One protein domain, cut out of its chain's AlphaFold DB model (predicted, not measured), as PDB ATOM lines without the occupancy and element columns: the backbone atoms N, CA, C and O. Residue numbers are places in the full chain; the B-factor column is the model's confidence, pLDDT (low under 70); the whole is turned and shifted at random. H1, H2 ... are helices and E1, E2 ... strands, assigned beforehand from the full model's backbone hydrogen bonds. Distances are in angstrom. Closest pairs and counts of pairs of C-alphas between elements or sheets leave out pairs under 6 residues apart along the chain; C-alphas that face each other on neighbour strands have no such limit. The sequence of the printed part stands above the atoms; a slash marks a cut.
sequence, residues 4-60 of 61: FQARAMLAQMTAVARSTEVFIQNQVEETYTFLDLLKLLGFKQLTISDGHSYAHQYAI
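Overview. This is residues 4 to 60 of the 61 residues of the protein "Molybdopterin-guanine dinucleotide biosynthesis protein A" of Inquilinus sp (UniProt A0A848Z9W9). One long helix, H1, runs along an elongated model; the short helix H3 and the strand hairpin E1 E2 make the other two sides of a loose triangle with it. The short helix H2 lies beyond H1's last turn, at the end of the model far from the hairpin's link. The printed part has 57 residues, with three named helices and then two named strands, H1 H2 H3 E1 E2; the sheet, order E1 - E2, is antiparallel, and the class is mixed, helices and strands. The whole is only just compact, close to loose, with a radius of gyration of the C-alphas of 12.2 A and spans of 39 by 21 by 14 A.

Along the chain. H1, residues 4 to 17, begins with C-alpha 4 at (323.164, 186.733, 372.522) and is 19.6 A long. H2 is residues 21 to 26, 8.4 A, and H3 residues 34 to 40, 10.0 A. E1, residues 45 to 49, spans 13.1 A; E2, residues 55 to 59, spans 13.4 A and ends with C-alpha 59 at (313.507, 188.910, 357.477).

Arrangement. H1 touches H3, closest at the C-alphas of Thr 14 and Phe 34, 4.4 A apart, at a steep tilt of 56 degrees, the same way. H1 and H2 are close but not clearly touching, the C-alphas of Ala 17 and Phe 23 being closest at 7.3 A. The closest C-alphas of H1 and E1 are those of Ala 6 and Ile 48, 6.8 A apart. H3 and E1 are near each other, with 5 pairs of C-alphas within 10 A. The hairpin E1 E2 has N 48 and O 56 within hydrogen-bond range at 2.9 A, and N 58 and O 46 at 2.8 A. Every O i to N i+4 pair is within hydrogen-bond range in H1 and H3; in H2 it is 1 of 2, with 2 of 3 for O i to N i+3.

Size, cuts and confidence. The C-alphas farthest apart are those of Gln 25 and Ser 53, 39.4 A. The printed part has no cut, no link is long, and no printed residue is under 70 in pLDDT.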
ATOM      1  N   PHE A   4     322.546 188.026 372.224       94.75
ATOM      2  CA  PHE A   4     323.164 186.733 372.522       94.75
ATOM      3  C   PHE A   4     322.143 185.731 373.065       94.75
ATOM      4  O   PHE A   4     322.144 184.576 372.650       94.75
ATOM      5  N   GLN A   5     321.225 186.177 373.925       94.56
ATOM      6  CA  GLN A   5     320.128 185.347 374.429       94.56
ATOM      7  C   GLN A   5     319.150 184.963 373.311       94.56
ATOM      8  O   GLN A   5     318.743 183.806 373.234       94.56
ATOM      9  N   ALA A   6     318.831 185.889 372.398       95.75
ATOM     10  CA  ALA A   6     318.013 185.586 371.221       95.75
ATOM     11  C   ALA A   6     318.675 184.529 370.317       95.75
ATOM     12  O   ALA A   6     318.022 183.583 369.880       95.75
ATOM     13  N   ARG A   7     319.994 184.630 370.097       95.69
ATOM     14  CA  ARG A   7     320.772 183.619 369.359       95.69
ATOM     15  C   ARG A   7     320.804 182.267 370.067       95.69
ATOM     16  O   ARG A   7     320.665 181.245 369.403       95.69
ATOM     17  N   ALA A   8     320.949 182.250 371.391       97.00
ATOM     18  CA  ALA A   8     320.895 181.013 372.167       97.00
ATOM     19  C   ALA A   8     319.524 180.326 372.035       97.00
ATOM     20  O   ALA A   8     319.459 179.117 371.829       97.00
ATOM     21  N   MET A   9     318.433 181.099 372.063       96.62
ATOM     22  CA  MET A   9     317.086 180.578 371.816       96.62
ATOM     23  C   MET A   9     316.959 179.985 370.407       96.62
ATOM     24  O   MET A   9     316.488 178.862 370.261       96.62
ATOM     25  N   LEU A  10     317.441 180.684 369.373       97.44
ATOM     26  CA  LEU A  10     317.447 180.170 367.997       97.44
ATOM     27  C   LEU A  10     318.287 178.896 367.835       97.44
ATOM     28  O   LEU A  10     317.903 178.004 367.079       97.44
ATOM     29  N   ALA A  11     319.405 178.776 368.554       97.88
ATOM     30  CA  ALA A  11     320.206 177.554 368.578       97.88
ATOM     31  C   ALA A  11     319.427 176.386 369.206       97.88
ATOM     32  O   ALA A  11     319.410 175.289 368.650       97.88
ATOM     33  N   GLN A  12     318.705 176.636 370.305       97.94
ATOM     34  CA  GLN A  12     317.827 175.635 370.916       97.94
ATOM     35  C   GLN A  12     316.693 175.220 369.967       97.94
ATOM     36  O   GLN A  12     316.411 174.032 369.823       97.94
ATOM     37  N   MET A  13     316.069 176.178 369.276       97.88
ATOM     38  CA  MET A  13     315.040 175.883 368.272       97.88
ATOM     39  C   MET A  13     315.612 175.123 367.072       97.88
ATOM     40  O   MET A  13     314.943 174.251 366.530       97.88
ATOM     41  N   THR A  14     316.862 175.394 366.689       97.75
ATOM     42  CA  THR A  14     317.565 174.644 365.639       97.75
ATOM     43  C   THR A  14     317.769 173.189 366.049       97.75
ATOM     44  O   THR A  14     317.504 172.296 365.252       97.75
ATOM     45  N   ALA A  15     318.150 172.923 367.303       97.00
ATOM     46  CA  ALA A  15     318.260 171.554 367.806       97.00
ATOM     47  C   ALA A  15     316.926 170.788 367.718       97.00
ATOM     48  O   ALA A  15     316.927 169.610 367.376       97.00
ATOM     49  N   VAL A  16     315.795 171.462 367.959       96.62
ATOM     50  CA  VAL A  16     314.452 170.875 367.787       96.62
ATOM     51  C   VAL A  16     314.093 170.700 366.306       96.62
ATOM     52  O   VAL A  16     313.546 169.672 365.930       96.62
ATOM     53  N   ALA A  17     314.423 171.660 365.439       96.56
ATOM     54  CA  ALA A  17     314.144 171.566 364.004       96.56
ATOM     55  C   ALA A  17     314.831 170.350 363.353       96.56
ATOM     56  O   ALA A  17     314.251 169.700 362.485       96.56
ATOM     57  N   ARG A  18     316.032 169.992 363.823       95.69
ATOM     58  CA  ARG A  18     316.808 168.838 363.338       95.69
ATOM     59  C   ARG A  18     316.133 167.486 363.525       95.69
ATOM     60  O   ARG A  18     316.439 166.569 362.774       95.69
ATOM     61  N   SER A  19     315.223 167.349 364.488       95.75
ATOM     62  CA  SER A  19     314.475 166.103 364.686       95.75
ATOM     63  C   SER A  19     313.169 166.040 363.889       95.75
ATOM     64  O   SER A  19     312.446 165.050 363.984       95.75
ATOM     65  N   THR A  20     312.837 167.078 363.115       94.19
ATOM     66  CA  THR A  20     311.626 167.080 362.289       94.19
ATOM     67  C   THR A  20     311.785 166.171 361.073       94.19
ATOM     68  O   THR A  20     312.852 166.107 360.460       94.19
ATOM     69  N   GLU A  21     310.699 165.507 360.671       92.50
ATOM     70  CA  GLU A  21     310.704 164.632 359.492       92.50
ATOM     71  C   GLU A  21     311.135 165.374 358.223       92.50
ATOM     72  O   GLU A  21     311.876 164.822 357.418       92.50
ATOM     73  N   VAL A  22     310.739 166.643 358.063       91.12
ATOM     74  CA  VAL A  22     311.122 167.445 356.894       91.12
ATOM     75  C   VAL A  22     312.639 167.608 356.777       91.12
ATOM     76  O   VAL A  22     313.151 167.583 355.664       91.12
ATOM     77  N   PHE A  23     313.383 167.720 357.878       94.25
ATOM     78  CA  PHE A  23     314.845 167.818 357.803       94.25
ATOM     79  C   PHE A  23     315.482 166.456 357.542       94.25
ATOM     80  O   PHE A  23     316.303 166.348 356.634       94.25
ATOM     81  N   ILE A  24     315.027 165.420 358.251       93.12
ATOM     82  CA  ILE A  24     315.539 164.048 358.114       93.12
ATOM     83  C   ILE A  24     315.350 163.528 356.682       93.12
ATOM     84  O   ILE A  24     316.275 162.981 356.087       93.12
ATOM     85  N   GLN A  25     314.166 163.721 356.093       92.62
ATOM     86  CA  GLN A  25     313.871 163.251 354.733       92.62
ATOM     87  C   GLN A  25     314.707 163.971 353.667       92.62
ATOM     88  O   GLN A  25     315.011 163.387 352.630       92.62
ATOM     89  N   ASN A  26     315.092 165.223 353.924       91.38
ATOM     90  CA  ASN A  26     315.923 166.007 353.016       91.38
ATOM     91  C   ASN A  26     317.430 165.889 353.320       91.38
ATOM     92  O   ASN A  26     318.220 166.420 352.545       91.38
ATOM     93  N   GLN A  27     317.836 165.185 354.389       92.25
ATOM     94  CA  GLN A  27     319.236 165.024 354.827       92.25
ATOM     95  C   GLN A  27     319.947 166.370 355.061       92.25
ATOM     96  O   GLN A  27     321.105 166.569 354.688       92.25
ATOM     97  N   VAL A  28     319.224 167.339 355.627       93.69
ATOM     98  CA  VAL A  28     319.703 168.716 355.850       93.69
ATOM     99  C   VAL A  28     319.894 169.059 357.324       93.69
ATOM    100  O   VAL A  28     320.253 170.186 357.653       93.69
ATOM    101  N   GLU A  29     319.692 168.112 358.236       91.81
ATOM    102  CA  GLU A  29     319.760 168.331 359.679       91.81
ATOM    103  C   GLU A  29     321.108 168.908 360.148       91.81
ATOM    104  O   GLU A  29     321.144 169.705 361.084       91.81
ATOM    105  N   GLU A  30     322.226 168.596 359.491       91.38
ATOM    106  CA  GLU A  30     323.533 169.144 359.880       91.38
ATOM    107  C   GLU A  30     323.750 170.591 359.414       91.38
ATOM    108  O   GLU A  30     324.461 171.351 360.077       91.38
ATOM    109  N   THR A  31     323.112 170.994 358.311       93.44
ATOM    110  CA  THR A  31     323.372 172.276 357.634       93.44
ATOM    111  C   THR A  31     322.275 173.313 357.850       93.44
ATOM    112  O   THR A  31     322.577 174.506 357.890       93.44
ATOM    113  N   TYR A  32     321.022 172.887 358.019       96.69
ATOM    114  CA  TYR A  32     319.879 173.786 358.151       96.69
ATOM    115  C   TYR A  32     319.647 174.211 359.601       96.69
ATOM    116  O   TYR A  32     319.912 173.493 360.572       96.69
ATOM    117  N   THR A  33     319.111 175.418 359.730       96.88
ATOM    118  CA  THR A  33     318.762 176.072 360.986       96.88
ATOM    119  C   THR A  33     317.249 176.160 361.162       96.88
ATOM    120  O   THR A  33     316.466 175.886 360.253       96.88
ATOM    121  N   PHE A  34     316.807 176.618 362.334       97.38
ATOM    122  CA  PHE A  34     315.396 176.952 362.534       97.38
ATOM    123  C   PHE A  34     314.878 178.009 361.538       97.38
ATOM    124  O   PHE A  34     313.713 177.961 361.150       97.38
ATOM    125  N   LEU A  35     315.722 178.944 361.088       97.19
ATOM    126  CA  LEU A  35     315.305 179.961 360.116       97.19
ATOM    127  C   LEU A  35     315.016 179.343 358.740       97.19
ATOM    128  O   LEU A  35     314.069 179.759 358.074       97.19
ATOM    129  N   ASP A  36     315.754 178.302 358.353       96.50
ATOM    130  CA  ASP A  36     315.503 177.558 357.114       96.50
ATOM    131  C   ASP A  36     314.184 176.785 357.188       96.50
ATOM    132  O   ASP A  36     313.421 176.761 356.224       96.50
ATOM    133  N   LEU A  37     313.850 176.228 358.359       95.88
ATOM    134  CA  LEU A  37     312.535 175.627 358.578       95.88
ATOM    135  C   LEU A  37     311.416 176.659 358.382       95.88
ATOM    136  O   LEU A  37     310.436 176.379 357.693       95.88
ATOM    137  N   LEU A  38     311.565 177.867 358.932       96.94
ATOM    138  CA  LEU A  38     310.589 178.942 358.726       96.94
ATOM    139  C   LEU A  38     310.441 179.310 357.245       96.94
ATOM    140  O   LEU A  38     309.317 179.511 356.778       96.94
ATOM    141  N   LYS A  39     311.553 179.346 356.505       95.44
ATOM    142  CA  LYS A  39     311.555 179.585 355.059       95.44
ATOM    143  C   LYS A  39     310.784 178.502 354.303       95.44
ATOM    144  O   LYS A  39     309.934 178.836 353.479       95.44
ATOM    145  N   LEU A  40     311.026 177.226 354.610       93.56
ATOM    146  CA  LEU A  40     310.315 176.092 354.002       93.56
ATOM    147  C   LEU A  40     308.808 176.123 354.289       93.56
ATOM    148  O   LEU A  40     308.007 175.777 353.426       93.56
ATOM    149  N   LEU A  41     308.418 176.584 355.479       94.00
ATOM    150  CA  LEU A  41     307.017 176.758 355.875       94.00
ATOM    151  C   LEU A  41     306.362 178.021 355.282       94.00
ATOM    152  O   LEU A  41     305.172 178.251 355.491       94.00
ATOM    153  N   GLY A  42     307.111 178.844 354.544       96.00
ATOM    154  CA  GLY A  42     306.593 180.032 353.868       96.00
ATOM    155  C   GLY A  42     306.488 181.284 354.745       96.00
ATOM    156  O   GLY A  42     305.943 182.293 354.288       96.00
ATOM    157  N   PHE A  43     307.028 181.269 355.968       97.81
ATOM    158  CA  PHE A  43     307.113 182.476 356.790       97.81
ATOM    159  C   PHE A  43     308.071 183.493 356.163       97.81
ATOM    160  O   PHE A  43     309.076 183.136 355.553       97.81
ATOM    161  N   LYS A  44     307.754 184.779 356.330       97.88
ATOM    162  CA  LYS A  44     308.540 185.905 355.789       97.88
ATOM    163  C   LYS A  44     309.244 186.727 356.859       97.88
ATOM    164  O   LYS A  44     310.105 187.545 356.552       97.88
ATOM    165  N   GLN A  45     308.872 186.523 358.117       97.81
ATOM    166  CA  GLN A  45     309.383 187.299 359.231       97.81
ATOM    167  C   GLN A  45     309.322 186.490 360.524       97.81
ATOM    168  O   GLN A  45     308.352 185.771 360.767       97.81
ATOM    169  N   LEU A  46     310.333 186.670 361.369       97.62
ATOM    170  CA  LEU A  46     310.345 186.216 362.754       97.62
ATOM    171  C   LEU A  46     310.636 187.406 363.666       97.62
ATOM    172  O   LEU A  46     311.625 188.106 363.460       97.62
ATOM    173  N   THR A  47     309.822 187.598 364.703       96.88
ATOM    174  CA  THR A  47     310.093 188.567 365.773       96.88
ATOM    175  C   THR A  47     310.375 187.817 367.071       96.88
ATOM    176  O   THR A  47     309.558 187.012 367.513       96.88
ATOM    177  N   ILE A  48     311.522 188.095 367.690       95.88
ATOM    178  CA  ILE A  48     311.884 187.616 369.028       95.88
ATOM    179  C   ILE A  48     311.844 188.811 369.969       95.88
ATOM    180  O   ILE A  48     312.555 189.791 369.748       95.88
ATOM    181  N   SER A  49     311.048 188.728 371.030       95.69
ATOM    182  CA  SER A  49     310.938 189.794 372.024       95.69
ATOM    183  C   SER A  49     310.946 189.258 373.445       95.69
ATOM    184  O   SER A  49     310.489 188.144 373.684       95.69
ATOM    185  N   ASP A  50     311.384 190.081 374.394       94.38
ATOM    186  CA  ASP A  50     311.239 189.801 375.829       94.38
ATOM    187  C   ASP A  50     309.944 190.352 376.438       94.38
ATOM    188  O   ASP A  50     309.753 190.282 377.648       94.38
ATOM    189  N   GLY A  51     309.065 190.907 375.600       93.62
ATOM    190  CA  GLY A  51     307.796 191.497 376.019       93.62
ATOM    191  C   GLY A  51     307.930 192.841 376.739       93.62
ATOM    192  O   GLY A  51     306.923 193.348 377.226       93.62
ATOM    193  N   HIS A  52     309.133 193.426 376.818       93.44
ATOM    194  CA  HIS A  52     309.351 194.680 377.538       93.44
ATOM    195  C   HIS A  52     310.257 195.675 376.803       93.44
ATOM    196  O   HIS A  52     309.806 196.746 376.412       93.44
ATOM    197  N   SER A  53     311.537 195.340 376.636       92.50
ATOM    198  CA  SER A  53     312.583 196.290 376.212       92.50
ATOM    199  C   SER A  53     313.413 195.805 375.029       92.50
ATOM    200  O   SER A  53     314.124 196.589 374.404       92.50
ATOM    201  N   TYR A  54     313.329 194.515 374.715       94.19
ATOM    202  CA  TYR A  54     314.080 193.890 373.644       94.19
ATOM    203  C   TYR A  54     313.123 193.319 372.609       94.19
ATOM    204  O   TYR A  54     312.261 192.499 372.927       94.19
ATOM    205  N   ALA A  55     313.331 193.711 371.357       95.69
ATOM    206  CA  ALA A  55     312.718 193.101 370.194       95.69
ATOM    207  C   ALA A  55     313.748 193.055 369.063       95.69
ATOM    208  O   ALA A  55     314.449 194.036 368.805       95.69
ATOM    209  N   HIS A  56     313.848 191.915 368.393       95.50
ATOM    210  CA  HIS A  56     314.683 191.744 367.217       95.50
ATOM    211  C   HIS A  56     313.911 190.991 366.143       95.50
ATOM    212  O   HIS A  56     313.210 190.019 366.431       95.50
ATOM    213  N   GLN A  57     314.031 191.472 364.911       96.19
ATOM    214  CA  GLN A  57     313.270 190.983 363.778       96.19
ATOM    215  C   GLN A  57     314.216 190.446 362.711       96.19
ATOM    216  O   GLN A  57     315.172 191.117 362.325       96.19
ATOM    217  N   TYR A  58     313.911 189.248 362.227       96.25
ATOM    218  CA  TYR A  58     314.566 188.623 361.090       96.25
ATOM    219  C   TYR A  58     313.622 188.673 359.897       96.25
ATOM    220  O   TYR A  58     312.472 188.237 360.000       96.25
ATOM    221  N   ALA A  59     314.114 189.180 358.771       97.12
ATOM    222  CA  ALA A  59     313.507 188.910 357.477       97.12
ATOM    223  C   ALA A  59     313.887 187.485 357.056       97.12
ATOM    224  O   ALA A  59     315.038 187.077 357.219       97.12
ATOM    225  N   ILE A  60     312.909 186.729 356.566       96.50
ATOM    226  CA  ILE A  60     313.108 185.372 356.060       96.50
ATOM    227  C   ILE A  60     312.940 185.433 354.539       96.50
ATOM    228  O   ILE A  60     311.826 185.616 354.040       96.50
TER     229      ILE A  60